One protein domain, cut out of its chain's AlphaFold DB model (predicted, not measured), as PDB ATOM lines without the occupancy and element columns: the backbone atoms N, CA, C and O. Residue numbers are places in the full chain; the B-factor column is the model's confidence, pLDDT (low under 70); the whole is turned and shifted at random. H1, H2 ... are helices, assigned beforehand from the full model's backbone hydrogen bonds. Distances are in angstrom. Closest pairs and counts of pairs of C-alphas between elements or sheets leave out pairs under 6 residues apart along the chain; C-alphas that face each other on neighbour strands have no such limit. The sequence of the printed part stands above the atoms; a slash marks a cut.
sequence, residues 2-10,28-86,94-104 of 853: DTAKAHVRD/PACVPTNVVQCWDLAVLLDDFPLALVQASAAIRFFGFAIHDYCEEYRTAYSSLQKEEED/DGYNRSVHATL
ATOM      1  N   ASP A   2       9.472  33.646  16.829       35.09
ATOM      2  CA  ASP A   2       9.409  32.643  17.914       35.09
ATOM      3  C   ASP A   2       8.135  31.783  17.868       35.09
ATOM      4  O   ASP A   2       8.191  30.576  18.071       35.09
ATOM      5  N   THR A   3       7.009  32.363  17.445       33.91
ATOM      6  CA  THR A   3       5.755  31.636  17.172       33.91
ATOM      7  C   THR A   3       5.849  30.721  15.944       33.91
ATOM      8  O   THR A   3       5.242  29.660  15.922       33.91
ATOM      9  N   ALA A   4       6.645  31.103  14.938       36.09
ATOM     10  CA  ALA A   4       6.894  30.285  13.749       36.09
ATOM     11  C   ALA A   4       7.892  29.153  14.051       36.09
ATOM     12  O   ALA A   4       7.692  28.034  13.604       36.09
ATOM     13  N   LYS A   5       8.904  29.406  14.894       39.44
ATOM     14  CA  LYS A   5       9.814  28.386  15.433       39.44
ATOM     15  C   LYS A   5       9.072  27.368  16.300       39.44
ATOM     16  O   LYS A   5       9.376  26.189  16.199       39.44
ATOM     17  N   ALA A   6       8.102  27.797  17.109       38.75
ATOM     18  CA  ALA A   6       7.253  26.893  17.887       38.75
ATOM     19  C   ALA A   6       6.371  26.020  16.975       38.75
ATOM     20  O   ALA A   6       6.391  24.804  17.094       38.75
ATOM     21  N   HIS A   7       5.700  26.613  15.982       37.41
ATOM     22  CA  HIS A   7       4.858  25.854  15.049       37.41
ATOM     23  C   HIS A   7       5.639  24.890  14.143       37.41
ATOM     24  O   HIS A   7       5.189  23.770  13.927       37.41
ATOM     25  N   VAL A   8       6.817  25.280  13.647       40.31
ATOM     26  CA  VAL A   8       7.687  24.399  12.843       40.31
ATOM     27  C   VAL A   8       8.243  23.251  13.692       40.31
ATOM     28  O   VAL A   8       8.324  22.121  13.222       40.31
ATOM     29  N   ARG A   9       8.569  23.508  14.965       37.69
ATOM     30  CA  ARG A   9       9.081  22.493  15.897       37.69
ATOM     31  C   ARG A   9       8.005  21.500  16.347       37.69
ATOM     32  O   ARG A   9       8.317  20.323  16.494       37.69
ATOM     33  N   ASP A  10       6.763  21.956  16.503       35.44
ATOM     34  CA  ASP A  10       5.633  21.119  16.930       35.44
ATOM     35  C   ASP A  10       4.995  20.326  15.770       35.44
ATOM     36  O   ASP A  10       4.356  19.305  16.007       35.44
ATOM     37  N   PRO A  28      -0.011  23.997   3.880       58.78
ATOM     38  CA  PRO A  28      -1.453  23.776   3.881       58.78
ATOM     39  C   PRO A  28      -2.228  25.079   3.621       58.78
ATOM     40  O   PRO A  28      -1.843  26.153   4.081       58.78
ATOM     41  N   ALA A  29      -3.351  24.984   2.900       55.88
ATOM     42  CA  ALA A  29      -4.104  26.120   2.338       55.88
ATOM     43  C   ALA A  29      -4.650  27.152   3.359       55.88
ATOM     44  O   ALA A  29      -5.242  28.156   2.969       55.88
ATOM     45  N   CYS A  30      -4.472  26.919   4.659       56.16
ATOM     46  CA  CYS A  30      -4.935  27.759   5.763       56.16
ATOM     47  C   CYS A  30      -3.811  28.527   6.490       56.16
ATOM     48  O   CYS A  30      -4.060  29.134   7.532       56.16
ATOM     49  N   VAL A  31      -2.581  28.520   5.966       54.31
ATOM     50  CA  VAL A  31      -1.430  29.169   6.608       54.31
ATOM     51  C   VAL A  31      -1.389  30.679   6.297       54.31
ATOM     52  O   VAL A  31      -1.464  31.068   5.129       54.31
ATOM     53  N   PRO A  32      -1.244  31.558   7.310       69.44
ATOM     54  CA  PRO A  32      -1.094  33.001   7.110       69.44
ATOM     55  C   PRO A  32       0.063  33.363   6.161       69.44
ATOM     56  O   PRO A  32       1.145  32.783   6.237       69.44
ATOM     57  N   THR A  33      -0.125  34.370   5.300       70.69
ATOM     58  CA  THR A  33       0.841  34.773   4.254       70.69
ATOM     59  C   THR A  33       2.247  35.074   4.788       70.69
ATOM     60  O   THR A  33       3.242  34.768   4.136       70.69
ATOM     61  N   ASN A  34       2.358  35.619   6.000       63.03
ATOM     62  CA  ASN A  34       3.640  35.883   6.659       63.03
ATOM     63  C   ASN A  34       4.387  34.604   7.081       63.03
ATOM     64  O   ASN A  34       5.613  34.614   7.155       63.03
ATOM     65  N   VAL A  35       3.672  33.514   7.360       67.75
ATOM     66  CA  VAL A  35       4.264  32.210   7.688       67.75
ATOM     67  C   VAL A  35       4.759  31.519   6.417       67.75
ATOM     68  O   VAL A  35       5.864  30.985   6.432       67.75
ATOM     69  N   VAL A  36       4.016  31.622   5.309       73.19
ATOM     70  CA  VAL A  36       4.457  31.144   3.983       73.19
ATOM     71  C   VAL A  36       5.749  31.848   3.554       73.19
ATOM     72  O   VAL A  36       6.721  31.192   3.207       73.19
ATOM     73  N   GLN A  37       5.826  33.171   3.710       75.44
ATOM     74  CA  GLN A  37       7.040  33.931   3.384       75.44
ATOM     75  C   GLN A  37       8.246  33.561   4.264       75.44
ATOM     76  O   GLN A  37       9.379  33.554   3.791       75.44
ATOM     77  N   CYS A  38       8.026  33.251   5.548       74.12
ATOM     78  CA  CYS A  38       9.099  32.769   6.425       74.12
ATOM     79  C   CYS A  38       9.586  31.371   6.019       74.12
ATOM     80  O   CYS A  38      10.772  31.087   6.157       74.12
ATOM     81  N   TRP A  39       8.679  30.518   5.539       76.12
ATOM     82  CA  TRP A  39       9.002  29.194   5.016       76.12
ATOM     83  C   TRP A  39       9.824  29.295   3.729       76.12
ATOM     84  O   TRP A  39      10.875  28.673   3.626       76.12
ATOM     85  N   ASP A  40       9.409  30.152   2.796       80.00
ATOM     86  CA  ASP A  40      10.142  30.397   1.550       80.00
ATOM     87  C   ASP A  40      11.557  30.927   1.818       80.00
ATOM     88  O   ASP A  40      12.504  30.517   1.153       80.00
ATOM     89  N   LEU A  41      11.718  31.802   2.819       81.94
ATOM     90  CA  LEU A  41      13.030  32.272   3.265       81.94
ATOM     91  C   LEU A  41      13.870  31.136   3.869       81.94
ATOM     92  O   LEU A  41      15.062  31.059   3.599       81.94
ATOM     93  N   ALA A  42      13.270  30.257   4.676       78.00
ATOM     94  CA  ALA A  42      13.963  29.120   5.282       78.00
ATOM     95  C   ALA A  42      14.478  28.133   4.226       78.00
ATOM     96  O   ALA A  42      15.662  27.798   4.223       78.00
ATOM     97  N   VAL A  43      13.626  27.791   3.257       80.62
ATOM     98  CA  VAL A  43      13.973  26.946   2.107       80.62
ATOM     99  C   VAL A  43      15.049  27.599   1.238       80.62
ATOM    100  O   VAL A  43      15.996  26.935   0.834       80.62
ATOM    101  N   LEU A  44      14.942  28.904   0.968       85.19
ATOM    102  CA  LEU A  44      15.917  29.644   0.159       85.19
ATOM    103  C   LEU A  44      17.314  29.694   0.802       85.19
ATOM    104  O   LEU A  44      18.318  29.797   0.098       85.19
ATOM    105  N   LEU A  45      17.364  29.632   2.131       79.56
ATOM    106  CA  LEU A  45      18.586  29.600   2.926       79.56
ATOM    107  C   LEU A  45      18.996  28.169   3.315       79.56
ATOM    108  O   LEU A  45      19.856  28.025   4.181       79.56
ATOM    109  N   ASP A  46      18.383  27.135   2.715       77.50
ATOM    110  CA  ASP A  46      18.640  25.705   2.973       77.50
ATOM    111  C   ASP A  46      18.568  25.322   4.469       77.50
ATOM    112  O   ASP A  46      19.279  24.437   4.953       77.50
ATOM    113  N   ASP A  47      17.724  26.022   5.232       68.06
ATOM    114  CA  ASP A  47      17.616  25.918   6.692       68.06
ATOM    115  C   ASP A  47      18.938  26.143   7.447       68.06
ATOM    116  O   ASP A  47      19.092  25.756   8.612       68.06
ATOM    117  N   PHE A  48      19.908  26.807   6.815       71.25
ATOM    118  CA  PHE A  48      21.204  27.054   7.418       71.25
ATOM    119  C   PHE A  48      21.074  28.042   8.583       71.25
ATOM    120  O   PHE A  48      20.725  29.211   8.371       71.25
ATOM    121  N   PRO A  49      21.376  27.616   9.831       58.31
ATOM    122  CA  PRO A  49      21.024  28.388  11.022       58.31
ATOM    123  C   PRO A  49      21.581  29.812  11.019       58.31
ATOM    124  O   PRO A  49      20.884  30.750  11.398       58.31
ATOM    125  N   LEU A  50      22.816  29.990  10.548       59.06
ATOM    126  CA  LEU A  50      23.462  31.296  10.511       59.06
ATOM    127  C   LEU A  50      22.891  32.215   9.430       59.06
ATOM    128  O   LEU A  50      22.651  33.390   9.700       59.06
ATOM    129  N   ALA A  51      22.665  31.696   8.222       67.62
ATOM    130  CA  ALA A  51      22.083  32.481   7.142       67.62
ATOM    131  C   ALA A  51      20.684  32.973   7.551       67.62
ATOM    132  O   ALA A  51      20.360  34.147   7.379       67.62
ATOM    133  N   LEU A  52      19.896  32.122   8.220       68.50
ATOM    134  CA  LEU A  52      18.588  32.484   8.775       68.50
ATOM    135  C   LEU A  52      18.664  33.585   9.838       68.50
ATOM    136  O   LEU A  52      17.824  34.489   9.873       68.50
ATOM    137  N   VAL A  53      19.662  33.518  10.717       62.16
ATOM    138  CA  VAL A  53      19.904  34.530  11.753       62.16
ATOM    139  C   VAL A  53      20.309  35.868  11.131       62.16
ATOM    140  O   VAL A  53      19.724  36.901  11.468       62.16
ATOM    141  N   GLN A  54      21.243  35.858  10.177       71.44
ATOM    142  CA  GLN A  54      21.681  37.053   9.453       71.44
ATOM    143  C   GLN A  54      20.534  37.675   8.651       71.44
ATOM    144  O   GLN A  54      20.306  38.883   8.744       71.44
ATOM    145  N   ALA A  55      19.758  36.860   7.938       74.06
ATOM    146  CA  ALA A  55      18.584  37.303   7.199       74.06
ATOM    147  C   ALA A  55      17.533  37.932   8.110       74.06
ATOM    148  O   ALA A  55      17.060  39.035   7.851       74.06
ATOM    149  N   SER A  56      17.227  37.288   9.236       66.62
ATOM    150  CA  SER A  56      16.330  37.843  10.253       66.62
ATOM    151  C   SER A  56      16.818  39.187  10.794       66.62
ATOM    152  O   SER A  56      16.038  40.140  10.915       66.62
ATOM    153  N   ALA A  57      18.115  39.292  11.093       62.88
ATOM    154  CA  ALA A  57      18.719  40.530  11.562       62.88
ATOM    155  C   ALA A  57      18.615  41.636  10.505       62.88
ATOM    156  O   ALA A  57      18.178  42.740  10.835       62.88
ATOM    157  N   ALA A  58      18.933  41.328   9.247       70.44
ATOM    158  CA  ALA A  58      18.821  42.248   8.123       70.44
ATOM    159  C   ALA A  58      17.376  42.728   7.932       70.44
ATOM    160  O   ALA A  58      17.118  43.932   7.919       70.44
ATOM    161  N   ILE A  59      16.425  41.792   7.866       75.69
ATOM    162  CA  ILE A  59      14.998  42.070   7.675       75.69
ATOM    163  C   ILE A  59      14.485  43.003   8.763       75.69
ATOM    164  O   ILE A  59      13.882  44.037   8.479       75.69
ATOM    165  N   ARG A  60      14.793  42.689  10.022       65.44
ATOM    166  CA  ARG A  60      14.361  43.499  11.160       65.44
ATOM    167  C   ARG A  60      15.033  44.870  11.206       65.44
ATOM    168  O   ARG A  60      14.393  45.834  11.615       65.44
ATOM    169  N   PHE A  61      16.317  44.958  10.869       58.28
ATOM    170  CA  PHE A  61      17.105  46.177  11.056       58.28
ATOM    171  C   PHE A  61      16.915  47.194   9.926       58.28
ATOM    172  O   PHE A  61      16.815  48.399  10.180       58.28
ATOM    173  N   PHE A  62      16.837  46.717   8.685       72.12
ATOM    174  CA  PHE A  62      16.609  47.556   7.508       72.12
ATOM    175  C   PHE A  62      15.128  47.701   7.160       72.12
ATOM    176  O   PHE A  62      14.790  48.513   6.306       72.12
ATOM    177  N   GLY A  63      14.246  46.967   7.847       78.62
ATOM    178  CA  GLY A  63      12.809  47.013   7.601       78.62
ATOM    179  C   GLY A  63      12.423  46.398   6.259       78.62
ATOM    180  O   GLY A  63      11.479  46.873   5.633       78.62
ATOM    181  N   PHE A  64      13.148  45.373   5.800       79.88
ATOM    182  CA  PHE A  64      12.790  44.685   4.562       79.88
ATOM    183  C   PHE A  64      11.428  44.010   4.684       79.88
ATOM    184  O   PHE A  64      11.127  43.370   5.696       79.88
ATOM    185  N   ALA A  65      10.644  44.045   3.608       88.38
ATOM    186  CA  ALA A  65       9.666  42.989   3.405       88.38
ATOM    187  C   ALA A  65      10.421  41.675   3.134       88.38
ATOM    188  O   ALA A  65      11.425  41.669   2.424       88.38
ATOM    189  N   ILE A  66       9.944  40.555   3.690       83.75
ATOM    190  CA  ILE A  66      10.610  39.246   3.543       83.75
ATOM    191  C   ILE A  66      10.807  38.895   2.060       83.75
ATOM    192  O   ILE A  66      11.867  38.416   1.675       83.75
ATOM    193  N   HIS A  67       9.809  39.202   1.229       86.38
ATOM    194  CA  HIS A  67       9.874  39.021  -0.218       86.38
ATOM    195  C   HIS A  67      11.048  39.781  -0.860       86.38
ATOM    196  O   HIS A  67      11.820  39.194  -1.614       86.38
ATOM    197  N   ASP A  68      11.219  41.061  -0.522       88.19
ATOM    198  CA  ASP A  68      12.279  41.902  -1.089       88.19
ATOM    199  C   ASP A  68      13.663  41.406  -0.659       88.19
ATOM    200  O   ASP A  68      14.598  41.384  -1.459       88.19
ATOM    201  N   TYR A  69      13.783  40.919   0.581       90.31
ATOM    202  CA  TYR A  69      15.011  40.281   1.049       90.31
ATOM    203  C   TYR A  69      15.334  39.003   0.262       90.31
ATOM    204  O   TYR A  69      16.487  38.789  -0.102       90.31
ATOM    205  N   CYS A  70      14.337  38.159  -0.025       89.94
ATOM    206  CA  CYS A  70      14.534  36.946  -0.821       89.94
ATOM    207  C   CYS A  70      15.040  37.258  -2.240       89.94
ATOM    208  O   CYS A  70      15.914  36.552  -2.743       89.94
ATOM    209  N   GLU A  71      14.536  38.317  -2.878       90.69
ATOM    210  CA  GLU A  71      15.014  38.765  -4.196       90.69
ATOM    211  C   GLU A  71      16.454  39.296  -4.144       90.69
ATOM    212  O   GLU A  71      17.299  38.920  -4.967       90.69
ATOM    213  N   GLU A  72      16.776  40.110  -3.134       91.12
ATOM    214  CA  GLU A  72      18.152  40.570  -2.917       91.12
ATOM    215  C   GLU A  72      19.099  39.402  -2.623       91.12
ATOM    216  O   GLU A  72      20.221  39.372  -3.133       91.12
ATOM    217  N   TYR A  73      18.633  38.397  -1.882       92.50
ATOM    218  CA  TYR A  73      19.398  37.190  -1.606       92.50
ATOM    219  C   TYR A  73      19.666  36.376  -2.863       92.50
ATOM    220  O   TYR A  73      20.817  36.026  -3.109       92.50
ATOM    221  N   ARG A  74      18.657  36.117  -3.702       91.56
ATOM    222  CA  ARG A  74      18.850  35.401  -4.977       91.56
ATOM    223  C   ARG A  74      19.852  36.118  -5.873       91.56
ATOM    224  O   ARG A  74      20.700  35.470  -6.488       91.56
ATOM    225  N   THR A  75      19.783  37.447  -5.904       91.06
ATOM    226  CA  THR A  75      20.715  38.288  -6.661       91.06
ATOM    227  C   THR A  75      22.138  38.164  -6.113       91.06
ATOM    228  O   THR A  75      23.067  37.876  -6.870       91.06
ATOM    229  N   ALA A  76      22.313  38.309  -4.796       84.56
ATOM    230  CA  ALA A  76      23.608  38.178  -4.136       84.56
ATOM    231  C   ALA A  76      24.194  36.766  -4.308       84.56
ATOM    232  O   ALA A  76      25.336  36.628  -4.738       84.56
ATOM    233  N   TYR A  77      23.401  35.725  -4.069       85.56
ATOM    234  CA  TYR A  77      23.805  34.325  -4.193       85.56
ATOM    235  C   TYR A  77      24.229  33.970  -5.624       85.56
ATOM    236  O   TYR A  77      25.284  33.374  -5.828       85.56
ATOM    237  N   SER A  78      23.461  34.410  -6.628       85.31
ATOM    238  CA  SER A  78      23.794  34.188  -8.043       85.31
ATOM    239  C   SER A  78      25.044  34.956  -8.476       85.31
ATOM    240  O   SER A  78      25.793  34.476  -9.323       85.31
ATOM    241  N   SER A  79      25.284  36.148  -7.912       83.50
ATOM    242  CA  SER A  79      26.521  36.897  -8.173       83.50
ATOM    243  C   SER A  79      27.749  36.153  -7.651       83.50
ATOM    244  O   SER A  79      28.726  36.019  -8.377       83.50
ATOM    245  N   LEU A  80      27.655  35.583  -6.446       75.88
ATOM    246  CA  LEU A  80      28.735  34.806  -5.838       75.88
ATOM    247  C   LEU A  80      29.001  33.510  -6.593       75.88
ATOM    248  O   LEU A  80      30.151  33.147  -6.794       75.88
ATOM    249  N   GLN A  81      27.948  32.847  -7.069       77.94
ATOM    250  CA  GLN A  81      28.103  31.655  -7.895       77.94
ATOM    251  C   GLN A  81      28.899  31.949  -9.179       77.94
ATOM    252  O   GLN A  81      29.772  31.168  -9.538       77.94
ATOM    253  N   LYS A  82      28.646  33.089  -9.836       79.88
ATOM    254  CA  LYS A  82      29.415  33.513 -11.018       79.88
ATOM    255  C   LYS A  82      30.859  33.885 -10.672       79.88
ATOM    256  O   LYS A  82      31.771  33.462 -11.366       79.88
ATOM    257  N   GLU A  83      31.063  34.636  -9.586       71.81
ATOM    258  CA  GLU A  83      32.403  35.006  -9.096       71.81
ATOM    259  C   GLU A  83      33.254  33.760  -8.764       71.81
ATOM    260  O   GLU A  83      34.454  33.744  -9.029       71.81
ATOM    261  N   GLU A  84      32.638  32.702  -8.225       68.19
ATOM    262  CA  GLU A  84      33.294  31.420  -7.943       68.19
ATOM    263  C   GLU A  84      33.624  30.628  -9.216       68.19
ATOM    264  O   GLU A  84      34.735  30.106  -9.315       68.19
ATOM    265  N   GLU A  85      32.695  30.560 -10.180       71.94
ATOM    266  CA  GLU A  85      32.893  29.908 -11.487       71.94
ATOM    267  C   GLU A  85      34.057  30.535 -12.279       71.94
ATOM    268  O   GLU A  85      34.759  29.831 -13.007       71.94
ATOM    269  N   ASP A  86      34.303  31.832 -12.076       67.38
ATOM    270  CA  ASP A  86      35.407  32.579 -12.684       67.38
ATOM    271  C   ASP A  86      36.737  32.471 -11.897       67.38
ATOM    272  O   ASP A  86      37.792  32.879 -12.398       67.38
ATOM    273  N   ASP A  94      30.839  24.990  -0.403       64.06
ATOM    274  CA  ASP A  94      29.633  24.326   0.097       64.06
ATOM    275  C   ASP A  94      28.450  25.312   0.086       64.06
ATOM    276  O   ASP A  94      28.617  26.536   0.119       64.06
ATOM    277  N   GLY A  95      27.226  24.785  -0.022       69.19
ATOM    278  CA  GLY A  95      26.017  25.618  -0.065       69.19
ATOM    279  C   GLY A  95      25.843  26.485   1.188       69.19
ATOM    280  O   GLY A  95      25.222  27.548   1.118       69.19
ATOM    281  N   TYR A  96      26.436  26.074   2.313       63.72
ATOM    282  CA  TYR A  96      26.369  26.776   3.591       63.72
ATOM    283  C   TYR A  96      27.146  28.095   3.547       63.72
ATOM    284  O   TYR A  96      26.578  29.157   3.812       63.72
ATOM    285  N   ASN A  97      28.418  28.053   3.146       61.66
ATOM    286  CA  ASN A  97      29.287  29.227   3.069       61.66
ATOM    287  C   ASN A  97      28.749  30.254   2.079       61.66
ATOM    288  O   ASN A  97      28.720  31.445   2.391       61.66
ATOM    289  N   ARG A  98      28.246  29.804   0.924       75.56
ATOM    290  CA  ARG A  98      27.668  30.709  -0.077       75.56
ATOM    291  C   ARG A  98      26.401  31.397   0.431       75.56
ATOM    292  O   ARG A  98      26.227  32.593   0.205       75.56
ATOM    293  N   SER A  99      25.556  30.675   1.169       74.38
ATOM    294  CA  SER A  99      24.339  31.244   1.760       74.38
ATOM    295  C   SER A  99      24.663  32.316   2.798       74.38
ATOM    296  O   SER A  99      24.128  33.419   2.737       74.38
ATOM    297  N   VAL A 100      25.611  32.033   3.693       68.50
ATOM    298  CA  VAL A 100      26.097  32.985   4.708       68.50
ATOM    299  C   VAL A 100      26.751  34.211   4.063       68.50
ATOM    300  O   VAL A 100      26.554  35.348   4.494       68.50
ATOM    301  N   HIS A 101      27.528  33.999   3.006       70.12
ATOM    302  CA  HIS A 101      28.190  35.065   2.264       70.12
ATOM    303  C   HIS A 101      27.158  35.966   1.563       70.12
ATOM    304  O   HIS A 101      27.228  37.189   1.681       70.12
ATOM    305  N   ALA A 102      26.145  35.388   0.914       79.31
ATOM    306  CA  ALA A 102      25.074  36.145   0.274       79.31
ATOM    307  C   ALA A 102      24.287  36.997   1.284       79.31
ATOM    308  O   ALA A 102      24.086  38.192   1.053       79.31
ATOM    309  N   THR A 103      23.906  36.433   2.436       76.00
ATOM    310  CA  THR A 103      23.202  37.183   3.490       76.00
ATOM    311  C   THR A 103      24.057  38.316   4.066       76.00
ATOM    312  O   THR A 103      23.537  39.406   4.321       76.00
ATOM    313  N   LEU A 104      25.371  38.112   4.205       71.88
ATOM    314  CA  LEU A 104      26.315  39.137   4.659       71.88
ATOM    315  C   LEU A 104      26.525  40.254   3.620       71.88
ATOM    316  O   LEU A 104      26.530  41.432   3.987       71.88
TER     317      LEU A 104
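What this domain is: This is residues 2 to 10, 28 to 86 and 94 to 104 of the 853 residues of the protein "Hypothetical protein" of Symbiodinium sp. CCMP2456 (UniProt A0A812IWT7). Two helices, H2 and H4, run the same way along the longest axis in a staggered line, with residues 66 to 70 of H4 beside H2, and H3 and H5, side by side, lie slanted across one side of that line. H5 crosses H4, H3 is over the place where H2 and H4 meet, and H1 is off by the far end of H2, on the same side as H3 and H5 but only loosely joined to the rest. The printed part has 79 residues, with five named helices in the order H1, H2, H3, H4, H5 and no named strand; the class is all helix. It is compact, with a radius of gyration of the C-alphas of 13.3 A, yet elongated, spanning 44 by 25 by 23 A.

Where its parts are: H1 is residues 2 to 10, 12.2 A from first to last C-alpha, and its C-alpha 2 is at (9.409, 32.643, 17.914). H2 is residues 33 to 44, 16.4 A long. H3 is residues 49 to 62, 20.0 A long. H4, the longest helix, is residues 66 to 85, 28.5 A from C-alpha 66 at (10.610, 39.246, 3.543) to C-alpha 85. H5 is residues 95 to 104, 14.3 A long, ending with C-alpha 104 at (26.315, 39.137, 4.659).

How they stand to each other: H1 and H2 are close but not clearly touching: the closest C-alphas, those of Ala 4 and Val 35, are 6.9 A apart. Their lines are only just about perpendicular, at 71 degrees. H1 is apart from H3, H4 and H5. H2 touches H4 at a shallow tilt of 10 degrees, the same way, the closest C-alphas being those of Leu 41 and Cys 70, 6.4 A apart. H2 and H3 are close but not clearly touching, with the C-alphas of Ala 42 and Leu 52 closest at 6.7 A, and H2 is apart from H5. H3 and H4 only just touch, with 3 pairs of C-alphas within 8 A, the closest those of Ile 59 and Ile 66 at 6.7 A. H3, with residues 50 to 55 alone, touches H5 at a shallow tilt of 17 degrees, the same way; the closest C-alphas, those of Ala 51 and Val 100, are 4.7 A apart. H5 touches residues 73 to 81 of H4 alone, at a steep tilt of 60 degrees, opposite ways, with the C-alphas of Tyr 77 and Ala 102 closest at 5.0 A. In H1, H2, H3, H4 and H5 every O i to N i+4 pair is within hydrogen-bond range.

The domain as a whole: The two C-alphas farthest apart are those of Cys 30 and Asp 86, 44.6 A. Residues 11 to 27 are not printed, and C-alphas 10 and 28 are 15.1 A apart across that cut; residues 87 to 93 are not printed either, and C-alphas 86 and 94 are 16.3 A apart. The links from H2 to H3 and from H3 to H4 are tight. The mean pLDDT of the printed part is 70.0, with 33 residues under 70, among them residues 2 to 10, 28 to 32, 49 to 53 and 94 to 97; the mean over H1 is 37.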